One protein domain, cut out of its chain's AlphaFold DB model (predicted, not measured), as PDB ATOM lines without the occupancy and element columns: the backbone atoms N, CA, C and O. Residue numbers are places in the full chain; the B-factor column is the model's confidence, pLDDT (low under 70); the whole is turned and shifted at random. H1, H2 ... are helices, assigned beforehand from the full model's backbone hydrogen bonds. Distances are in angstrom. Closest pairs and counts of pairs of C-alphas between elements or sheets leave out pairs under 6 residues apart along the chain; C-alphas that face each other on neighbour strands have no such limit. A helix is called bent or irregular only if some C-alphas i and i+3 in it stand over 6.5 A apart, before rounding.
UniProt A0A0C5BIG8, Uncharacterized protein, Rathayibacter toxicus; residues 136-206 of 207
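AT A GLANCE: This is residues 136 to 206 of the 207 residues of an uncharacterized protein of Rathayibacter toxicus (UniProt A0A0C5BIG8). Two longer helices, H3 and H4, stand as two separate arms joined by a tight link, and the short helix H1 lies near the middle, in the corner between them, packing on H4. The short helix H2 packs at a steep angle on residues 175 to 180 of H3, while residues 136 to 151, a long stretch with no named element, loop out past Met 145 and fold back to lead into H1. The printed part has 71 residues, with four named helices in the order H1, H2, H3, H4 and no named strand; the class is all helix. The whole is compact, with a radius of gyration of the C-alphas of 11.9 A and spans of 33 by 27 by 17 A.

HOW THE PARTS SIT: After residues 136 to 151 comes H1, residues 152 to 156. H2, residues 161 to 167, follows and is apart from H1. H3, residues 173 to 187, touches H2 with residues 175 to 180 alone, and the closest C-alphas, those of Leu 164 and Ile 176, are 7.0 A apart. The lines of H2 and H3 stand at a steep tilt of 56 degrees, opposite ways. H3 only just touches H1, with 3 pairs of C-alphas within 8 A and with residues 180 to 184 of H3 alone; the closest C-alphas are those of Gln 154 and Ala 180, 6.6 A apart. H4, residues 193 to 204, touches H1, with the C-alphas of Thr 153 and Arg 200 closest at 5.4 A. H4 is apart from H2 and from H3. In H1, H3 and H4 every O i to N i+4 pair is within hydrogen-bond range; in H2 1 of 3 is, beside 3 of 4 O i to N i+3 pairs.

IN THESE COORDINATES: H1 begins at C-alpha 152, at (-41.833, -4.180, -12.969), and has 5 residues. H2 has 7 residues and is irregular: C-alphas 163 and 166 are 7.1 A apart. H3, the longest helix with 15 residues, measures 20.7 A from C-alpha 173, at (-49.380, 3.421, -21.914), to C-alpha 187. H4 measures 16.1 A from its first to its last C-alpha and ends at C-alpha 204, at (-43.783, -12.169, -16.341).

THE WHOLE: The two C-alphas farthest apart, those of Met 145 and Gly 190, are 34.4 A apart, while those of Asp 136 and Arg 206, the first and last printed, are 10.8 A apart. The printed part has no cut. The links H1 to H2, H2 to H3 and H3 to H4 are tight. The mean pLDDT of the printed part is 92.0, and residues 205 to 206 are under 70.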
ATOM      1  N   ASP A 136     -48.984  -5.920 -18.318       88.69
ATOM      2  CA  ASP A 136     -48.955  -7.364 -18.610       88.69
ATOM      3  C   ASP A 136     -48.189  -8.186 -17.556       88.69
ATOM      4  O   ASP A 136     -48.345  -9.401 -17.479       88.69
ATOM      5  N   ASP A 137     -47.356  -7.533 -16.740       89.62
ATOM      6  CA  ASP A 137     -46.643  -8.146 -15.616       89.62
ATOM      7  C   ASP A 137     -47.424  -8.111 -14.290       89.62
ATOM      8  O   ASP A 137     -46.856  -8.399 -13.235       89.62
ATOM      9  N   GLY A 138     -48.707  -7.739 -14.332       88.38
ATOM     10  CA  GLY A 138     -49.600  -7.728 -13.177       88.38
ATOM     11  C   GLY A 138     -49.364  -6.576 -12.199       88.38
ATOM     12  O   GLY A 138     -49.953  -6.577 -11.120       88.38
ATOM     13  N   THR A 139     -48.529  -5.589 -12.536       92.00
ATOM     14  CA  THR A 139     -48.403  -4.353 -11.747       92.00
ATOM     15  C   THR A 139     -49.437  -3.306 -12.167       92.00
ATOM     16  O   THR A 139     -49.874  -3.279 -13.316       92.00
ATOM     17  N   HIS A 140     -49.844  -2.433 -11.242       92.75
ATOM     18  CA  HIS A 140     -50.769  -1.339 -11.552       92.75
ATOM     19  C   HIS A 140     -50.102  -0.293 -12.452       92.75
ATOM     20  O   HIS A 140     -48.979   0.143 -12.191       92.75
ATOM     21  N   MET A 141     -50.819   0.139 -13.491       95.12
ATOM     22  CA  MET A 141     -50.362   1.195 -14.396       95.12
ATOM     23  C   MET A 141     -50.498   2.589 -13.785       95.12
ATOM     24  O   MET A 141     -49.761   3.492 -14.174       95.12
ATOM     25  N   TYR A 142     -51.392   2.758 -12.813       94.12
ATOM     26  CA  TYR A 142     -51.623   4.025 -12.129       94.12
ATOM     27  C   TYR A 142     -51.675   3.831 -10.614       94.12
ATOM     28  O   TYR A 142     -52.029   2.757 -10.131       94.12
ATOM     29  N   ASP A 143     -51.319   4.874  -9.870       90.56
ATOM     30  CA  ASP A 143     -51.568   4.946  -8.431       90.56
ATOM     31  C   ASP A 143     -53.044   5.271  -8.121       90.56
ATOM     32  O   ASP A 143     -53.840   5.551  -9.020       90.56
ATOM     33  N   ASP A 144     -53.406   5.284  -6.836       84.94
ATOM     34  CA  ASP A 144     -54.774   5.577  -6.374       84.94
ATOM     35  C   ASP A 144     -55.278   6.972  -6.785       84.94
ATOM     36  O   ASP A 144     -56.481   7.232  -6.796       84.94
ATOM     37  N   MET A 145     -54.362   7.879  -7.137       84.75
ATOM     38  CA  MET A 145     -54.670   9.230  -7.600       84.75
ATOM     39  C   MET A 145     -54.774   9.311  -9.133       84.75
ATOM     40  O   MET A 145     -55.081  10.377  -9.675       84.75
ATOM     41  N   GLY A 146     -54.548   8.203  -9.844       88.06
ATOM     42  CA  GLY A 146     -54.611   8.106 -11.299       88.06
ATOM     43  C   GLY A 146     -53.338   8.551 -12.020       88.06
ATOM     44  O   GLY A 146     -53.379   8.758 -13.232       88.06
ATOM     45  N   TYR A 147     -52.219   8.727 -11.313       92.75
ATOM     46  CA  TYR A 147     -50.940   9.060 -11.943       92.75
ATOM     47  C   TYR A 147     -50.161   7.806 -12.334       92.75
ATOM     48  O   TYR A 147     -50.220   6.812 -11.610       92.75
ATOM     49  N   PRO A 148     -49.377   7.849 -13.423       96.06
ATOM     50  CA  PRO A 148     -48.657   6.684 -13.910       96.06
ATOM     51  C   PRO A 148     -47.678   6.064 -12.910       96.06
ATOM     52  O   PRO A 148     -46.948   6.758 -12.198       96.06
ATOM     53  N   SER A 149     -47.608   4.738 -12.941       96.69
ATOM     54  CA  SER A 149     -46.644   3.908 -12.226       96.69
ATOM     55  C   SER A 149     -45.864   3.032 -13.215       96.69
ATOM     56  O   SER A 149     -46.444   2.517 -14.178       96.69
ATOM     57  N   PRO A 150     -44.542   2.857 -13.016       97.12
ATOM     58  CA  PRO A 150     -43.729   2.036 -13.901       97.12
ATOM     59  C   PRO A 150     -44.103   0.558 -13.764       97.12
ATOM     60  O   PRO A 150     -44.403   0.087 -12.666       97.12
ATOM     61  N   ASN A 151     -43.998  -0.190 -14.861       96.00
ATOM     62  CA  ASN A 151     -44.073  -1.648 -14.800       96.00
ATOM     63  C   ASN A 151     -42.850  -2.240 -14.073       96.00
ATOM     64  O   ASN A 151     -41.851  -1.554 -13.825       96.00
ATOM     65  N   ALA A 152     -42.879  -3.532 -13.754       95.94
ATOM     66  CA  ALA A 152     -41.833  -4.180 -12.969       95.94
ATOM     67  C   ALA A 152     -40.453  -4.130 -13.648       95.94
ATOM     68  O   ALA A 152     -39.430  -4.006 -12.972       95.94
ATOM     69  N   THR A 153     -40.408  -4.181 -14.984       95.75
ATOM     70  CA  THR A 153     -39.147  -4.082 -15.742       95.75
ATOM     71  C   THR A 153     -38.573  -2.669 -15.684       95.75
ATOM     72  O   THR A 153     -37.381  -2.496 -15.436       95.75
ATOM     73  N   GLN A 154     -39.413  -1.654 -15.880       96.62
ATOM     74  CA  GLN A 154     -39.031  -0.243 -15.792       96.62
ATOM     75  C   GLN A 154     -38.549   0.104 -14.380       96.62
ATOM     76  O   GLN A 154     -37.495   0.721 -14.225       96.62
ATOM     77  N   ALA A 155     -39.263  -0.365 -13.352       97.19
ATOM     78  CA  ALA A 155     -38.876  -0.194 -11.957       97.19
ATOM     79  C   ALA A 155     -37.521  -0.854 -11.650       97.19
ATOM     80  O   ALA A 155     -36.653  -0.237 -11.035       97.19
ATOM     81  N   ALA A 156     -37.290  -2.077 -12.143       95.88
ATOM     82  CA  ALA A 156     -36.009  -2.773 -11.993       95.88
ATOM     83  C   ALA A 156     -34.835  -2.055 -12.687       95.88
ATOM     84  O   ALA A 156     -33.684  -2.247 -12.297       95.88
ATOM     85  N   LEU A 157     -35.122  -1.228 -13.695       96.06
ATOM     86  CA  LEU A 157     -34.150  -0.398 -14.415       96.06
ATOM     87  C   LEU A 157     -34.073   1.042 -13.878       96.06
ATOM     88  O   LEU A 157     -33.418   1.899 -14.479       96.06
ATOM     89  N   GLY A 158     -34.704   1.300 -12.730       96.75
ATOM     90  CA  GLY A 158     -34.570   2.539 -11.974       96.75
ATOM     91  C   GLY A 158     -35.562   3.636 -12.343       96.75
ATOM     92  O   GLY A 158     -35.323   4.781 -11.968       96.75
ATOM     93  N   VAL A 159     -36.645   3.340 -13.068       97.81
ATOM     94  CA  VAL A 159     -37.763   4.284 -13.251       97.81
ATOM     95  C   VAL A 159     -38.635   4.280 -11.996       97.81
ATOM     96  O   VAL A 159     -38.963   3.221 -11.466       97.81
ATOM     97  N   THR A 160     -39.023   5.457 -11.518       97.56
ATOM     98  CA  THR A 160     -39.865   5.629 -10.326       97.56
ATOM     99  C   THR A 160     -41.190   6.309 -10.680       97.56
ATOM    100  O   THR A 160     -41.250   7.023 -11.682       97.56
ATOM    101  N   PRO A 161     -42.249   6.177  -9.856       97.06
ATOM    102  CA  PRO A 161     -43.486   6.936 -10.059       97.06
ATOM    103  C   PRO A 161     -43.265   8.454 -10.133       97.06
ATOM    104  O   PRO A 161     -43.927   9.138 -10.903       97.06
ATOM    105  N   HIS A 162     -42.299   8.991  -9.373       97.44
ATOM    106  CA  HIS A 162     -41.965  10.418  -9.409       97.44
ATOM    107  C   HIS A 162     -41.502  10.866 -10.800       97.44
ATOM    108  O   HIS A 162     -41.890  11.939 -11.258       97.44
ATOM    109  N   ASP A 163     -40.721  10.036 -11.496       97.50
ATOM    110  CA  ASP A 163     -40.235  10.352 -12.842       97.50
ATOM    111  C   ASP A 163     -41.371  10.507 -13.859       97.50
ATOM    112  O   ASP A 163     -41.234  11.242 -14.833       97.50
ATOM    113  N   LEU A 164     -42.497   9.830 -13.623       97.50
ATOM    114  CA  LEU A 164     -43.643   9.811 -14.526       97.50
ATOM    115  C   LEU A 164     -44.704  10.867 -14.184       97.50
ATOM    116  O   LEU A 164     -45.639  11.054 -14.957       97.50
ATOM    117  N   ARG A 165     -44.564  11.599 -13.066       95.00
ATOM    118  CA  ARG A 165     -45.550  12.615 -12.642       95.00
ATOM    119  C   ARG A 165     -45.764  13.711 -13.681       95.00
ATOM    120  O   ARG A 165     -46.863  14.242 -13.768       95.00
ATOM    121  N   ALA A 166     -44.739  14.021 -14.474       92.19
ATOM    122  CA  ALA A 166     -44.814  15.028 -15.530       92.19
ATOM    123  C   ALA A 166     -45.785  14.664 -16.668       92.19
ATOM    124  O   ALA A 166     -46.181  15.551 -17.416       92.19
ATOM    125  N   LEU A 167     -46.171  13.388 -16.799       93.12
ATOM    126  CA  LEU A 167     -47.172  12.949 -17.774       93.12
ATOM    127  C   LEU A 167     -48.614  13.238 -17.333       93.12
ATOM    128  O   LEU A 167     -49.522  13.122 -18.150       93.12
ATOM    129  N   ASP A 168     -48.806  13.629 -16.069       91.44
ATOM    130  CA  ASP A 168     -50.106  13.867 -15.440       91.44
ATOM    131  C   ASP A 168     -51.022  12.620 -15.399       91.44
ATOM    132  O   ASP A 168     -50.643  11.504 -15.772       91.44
ATOM    133  N   ARG A 169     -52.217  12.783 -14.828       89.69
ATOM    134  CA  ARG A 169     -53.204  11.722 -14.610       89.69
ATOM    135  C   ARG A 169     -53.691  11.121 -15.928       89.69
ATOM    136  O   ARG A 169     -53.998  11.841 -16.872       89.69
ATOM    137  N   GLY A 170     -53.840   9.798 -15.960       85.50
ATOM    138  CA  GLY A 170     -54.423   9.086 -17.104       85.50
ATOM    139  C   GLY A 170     -53.568   9.089 -18.378       85.50
ATOM    140  O   GLY A 170     -54.096   8.826 -19.457       85.50
ATOM    141  N   ALA A 171     -52.268   9.388 -18.278       90.44
ATOM    142  CA  ALA A 171     -51.359   9.325 -19.418       90.44
ATOM    143  C   ALA A 171     -51.368   7.942 -20.084       90.44
ATOM    144  O   ALA A 171     -51.331   6.920 -19.406       90.44
ATOM    145  N   SER A 172     -51.365   7.901 -21.417       90.12
ATOM    146  CA  SER A 172     -51.455   6.639 -22.155       90.12
ATOM    147  C   SER A 172     -50.251   5.722 -21.900       90.12
ATOM    148  O   SER A 172     -49.125   6.178 -21.691       90.12
ATOM    149  N   HIS A 173     -50.461   4.408 -22.018       91.06
ATOM    150  CA  HIS A 173     -49.380   3.421 -21.914       91.06
ATOM    151  C   HIS A 173     -48.222   3.702 -22.894       91.06
ATOM    152  O   HIS A 173     -47.071   3.404 -22.580       91.06
ATOM    153  N   ILE A 174     -48.513   4.298 -24.059       93.62
ATOM    154  CA  ILE A 174     -47.514   4.718 -25.051       93.62
ATOM    155  C   ILE A 174     -46.629   5.817 -24.462       93.62
ATOM    156  O   ILE A 174     -45.418   5.629 -24.377       93.62
ATOM    157  N   ALA A 175     -47.225   6.909 -23.973       94.75
ATOM    158  CA  ALA A 175     -46.486   8.025 -23.383       94.75
ATOM    159  C   ALA A 175     -45.657   7.583 -22.164       94.75
ATOM    160  O   ALA A 175     -44.502   7.985 -22.005       94.75
ATOM    161  N   ILE A 176     -46.220   6.697 -21.333       97.31
ATOM    162  CA  ILE A 176     -45.510   6.120 -20.186       97.31
ATOM    163  C   ILE A 176     -44.294   5.310 -20.653       97.31
ATOM    164  O   ILE A 176     -43.190   5.500 -20.139       97.31
ATOM    165  N   ASN A 177     -44.468   4.432 -21.644       96.50
ATOM    166  CA  ASN A 177     -43.383   3.612 -22.182       96.50
ATOM    167  C   ASN A 177     -42.294   4.448 -22.862       96.50
ATOM    168  O   ASN A 177     -41.113   4.130 -22.712       96.50
ATOM    169  N   GLU A 178     -42.660   5.505 -23.585       97.44
ATOM    170  CA  GLU A 178     -41.717   6.411 -24.241       97.44
ATOM    171  C   GLU A 178     -40.832   7.127 -23.218       97.44
ATOM    172  O   GLU A 178     -39.603   7.027 -23.293       97.44
ATOM    173  N   LEU A 179     -41.437   7.774 -22.215       97.56
ATOM    174  CA  LEU A 179     -40.686   8.465 -21.166       97.56
ATOM    175  C   LEU A 179     -39.818   7.488 -20.363       97.56
ATOM    176  O   LEU A 179     -38.631   7.740 -20.143       97.56
ATOM    177  N   ALA A 180     -40.370   6.336 -19.973       97.00
ATOM    178  CA  ALA A 180     -39.615   5.313 -19.260       97.00
ATOM    179  C   ALA A 180     -38.413   4.816 -20.081       97.00
ATOM    180  O   ALA A 180     -37.316   4.674 -19.541       97.00
ATOM    181  N   SER A 181     -38.576   4.609 -21.390       94.81
ATOM    182  CA  SER A 181     -37.490   4.166 -22.274       94.81
ATOM    183  C   SER A 181     -36.371   5.205 -22.384       94.81
ATOM    184  O   SER A 181     -35.189   4.844 -22.356       94.81
ATOM    185  N   GLN A 182     -36.715   6.495 -22.447       96.06
ATOM    186  CA  GLN A 182     -35.737   7.590 -22.440       96.06
ATOM    187  C   GLN A 182     -34.939   7.625 -21.129       96.06
ATOM    188  O   GLN A 182     -33.706   7.715 -21.144       96.06
ATOM    189  N   LEU A 183     -35.623   7.492 -19.989       96.62
ATOM    190  CA  LEU A 183     -34.998   7.467 -18.665       96.62
ATOM    191  C   LEU A 183     -34.074   6.260 -18.491       96.62
ATOM    192  O   LEU A 183     -32.940   6.419 -18.041       96.62
ATOM    193  N   VAL A 184     -34.525   5.067 -18.890       95.94
ATOM    194  CA  VAL A 184     -33.721   3.837 -18.837       95.94
ATOM    195  C   VAL A 184     -32.461   3.982 -19.679       95.94
ATOM    196  O   VAL A 184     -31.376   3.678 -19.183       95.94
ATOM    197  N   SER A 185     -32.593   4.483 -20.910       93.44
ATOM    198  CA  SER A 185     -31.461   4.676 -21.827       93.44
ATOM    199  C   SER A 185     -30.439   5.668 -21.272       93.44
ATOM    200  O   SER A 185     -29.236   5.456 -21.393       93.44
ATOM    201  N   THR A 186     -30.915   6.728 -20.613       95.25
ATOM    202  CA  THR A 186     -30.060   7.755 -20.003       95.25
ATOM    203  C   THR A 186     -29.344   7.240 -18.752       95.25
ATOM    204  O   THR A 186     -28.167   7.527 -18.546       95.25
ATOM    205  N   ARG A 187     -30.041   6.479 -17.900       95.31
ATOM    206  CA  ARG A 187     -29.525   6.007 -16.602       95.31
ATOM    207  C   ARG A 187     -28.665   4.750 -16.707       95.31
ATOM    208  O   ARG A 187     -27.809   4.537 -15.854       95.31
ATOM    209  N   ASN A 188     -28.881   3.928 -17.733       94.44
ATOM    210  CA  ASN A 188     -28.208   2.641 -17.911       94.44
ATOM    211  C   ASN A 188     -27.482   2.585 -19.269       94.44
ATOM    212  O   ASN A 188     -27.845   1.773 -20.127       94.44
ATOM    213  N   PRO A 189     -26.461   3.436 -19.502       87.75
ATOM    214  CA  PRO A 189     -25.739   3.443 -20.769       87.75
ATOM    215  C   PRO A 189     -25.062   2.081 -20.985       87.75
ATOM    216  O   PRO A 189     -24.183   1.680 -20.225       87.75
ATOM    217  N   GLY A 190     -25.501   1.350 -22.011       88.25
ATOM    218  CA  GLY A 190     -25.002   0.010 -22.342       88.25
ATOM    219  C   GLY A 190     -25.916  -1.151 -21.944       88.25
ATOM    220  O   GLY A 190     -25.563  -2.298 -22.222       88.25
ATOM    221  N   VAL A 191     -27.089  -0.897 -21.345       91.69
ATOM    222  CA  VAL A 191     -28.105  -1.951 -21.210       91.69
ATOM    223  C   VAL A 191     -28.555  -2.411 -22.600       91.69
ATOM    224  O   VAL A 191     -28.918  -1.615 -23.462       91.69
ATOM    225  N   THR A 192     -28.494  -3.715 -22.835       92.75
ATOM    226  CA  THR A 192     -28.877  -4.336 -24.107       92.75
ATOM    227  C   THR A 192     -30.329  -4.792 -24.074       92.75
ATOM    228  O   THR A 192     -30.860  -5.135 -23.014       92.75
ATOM    229  N   GLN A 193     -30.958  -4.903 -25.247       90.50
ATOM    230  CA  GLN A 193     -32.313  -5.450 -25.353       90.50
ATOM    231  C   GLN A 193     -32.413  -6.856 -24.739       90.50
ATOM    232  O   GLN A 193     -33.343  -7.135 -23.994       90.50
ATOM    233  N   ALA A 194     -31.396  -7.704 -24.932       93.25
ATOM    234  CA  ALA A 194     -31.350  -9.041 -24.339       93.25
ATOM    235  C   ALA A 194     -31.370  -9.023 -22.797       93.25
ATOM    236  O   ALA A 194     -31.951  -9.907 -22.165       93.25
ATOM    237  N   GLN A 195     -30.749  -8.020 -22.167       92.12
ATOM    238  CA  GLN A 195     -30.818  -7.842 -20.715       92.12
ATOM    239  C   GLN A 195     -32.207  -7.373 -20.272       92.12
ATOM    240  O   GLN A 195     -32.724  -7.892 -19.283       92.12
ATOM    241  N   ILE A 196     -32.824  -6.447 -21.014       92.19
ATOM    242  CA  ILE A 196     -34.195  -5.982 -20.755       92.19
ATOM    243  C   ILE A 196     -35.177  -7.155 -20.857       92.19
ATOM    244  O   ILE A 196     -35.971  -7.370 -19.941       92.19
ATOM    245  N   ASP A 197     -35.077  -7.965 -21.909       92.50
ATOM    246  CA  ASP A 197     -35.944  -9.124 -22.129       92.50
ATOM    247  C   ASP A 197     -35.775 -10.172 -21.022       92.50
ATOM    248  O   ASP A 197     -36.754 -10.737 -20.533       92.50
ATOM    249  N   LYS A 198     -34.539 -10.385 -20.549       92.69
ATOM    250  CA  LYS A 198     -34.259 -11.273 -19.412       92.69
ATOM    251  C   LYS A 198     -34.907 -10.779 -18.115       92.69
ATOM    252  O   LYS A 198     -35.421 -11.594 -17.346       92.69
ATOM    253  N   ILE A 199     -34.883  -9.470 -17.855       92.19
ATOM    254  CA  ILE A 199     -35.566  -8.873 -16.698       92.19
ATOM    255  C   ILE A 199     -37.079  -9.041 -16.859       92.19
ATOM    256  O   ILE A 199     -37.726  -9.561 -15.951       92.19
ATOM    257  N   ARG A 200     -37.632  -8.709 -18.029       90.19
ATOM    258  CA  ARG A 200     -39.062  -8.858 -18.322       90.19
ATOM    259  C   ARG A 200     -39.545 -10.289 -18.103       90.19
ATOM    260  O   ARG A 200     -40.518 -10.496 -17.387       90.19
ATOM    261  N   ALA A 201     -38.827 -11.283 -18.624       88.94
ATOM    262  CA  ALA A 201     -39.161 -12.696 -18.445       88.94
ATOM    263  C   ALA A 201     -39.155 -13.133 -16.967       88.94
ATOM    264  O   ALA A 201     -39.965 -13.962 -16.554       88.94
ATOM    265  N   LYS A 202     -38.271 -12.561 -16.139       89.06
ATOM    266  CA  LYS A 202     -38.248 -12.823 -14.690       89.06
ATOM    267  C   LYS A 202     -39.512 -12.308 -13.989       89.06
ATOM    268  O   LYS A 202     -39.931 -12.913 -13.004       89.06
ATOM    269  N   HIS A 203     -40.084 -11.205 -14.466       84.50
ATOM    270  CA  HIS A 203     -41.272 -10.585 -13.877       84.50
ATOM    271  C   HIS A 203     -42.585 -11.133 -14.451       84.50
ATOM    272  O   HIS A 203     -43.527 -11.302 -13.688       84.50
ATOM    273  N   ALA A 204     -42.616 -11.535 -15.723       76.94
ATOM    274  CA  ALA A 204     -43.783 -12.169 -16.341       76.94
ATOM    275  C   ALA A 204     -44.183 -13.498 -15.666       76.94
ATOM    276  O   ALA A 204     -45.357 -13.820 -15.588       76.94
ATOM    277  N   ASN A 205     -43.218 -14.251 -15.123       60.06
ATOM    278  CA  ASN A 205     -43.471 -15.526 -14.431       60.06
ATOM    279  C   ASN A 205     -43.937 -15.371 -12.967       60.06
ATOM    280  O   ASN A 205     -43.939 -16.351 -12.220       60.06
ATOM    281  N   ARG A 206     -44.222 -14.145 -12.512       57.19
ATOM    282  CA  ARG A 206     -44.642 -13.845 -11.131       57.19
ATOM    283  C   ARG A 206     -46.076 -13.315 -11.023       57.19
ATOM    284  O   ARG A 206     -46.536 -13.170  -9.892       57.19
TER     285      ARG A 206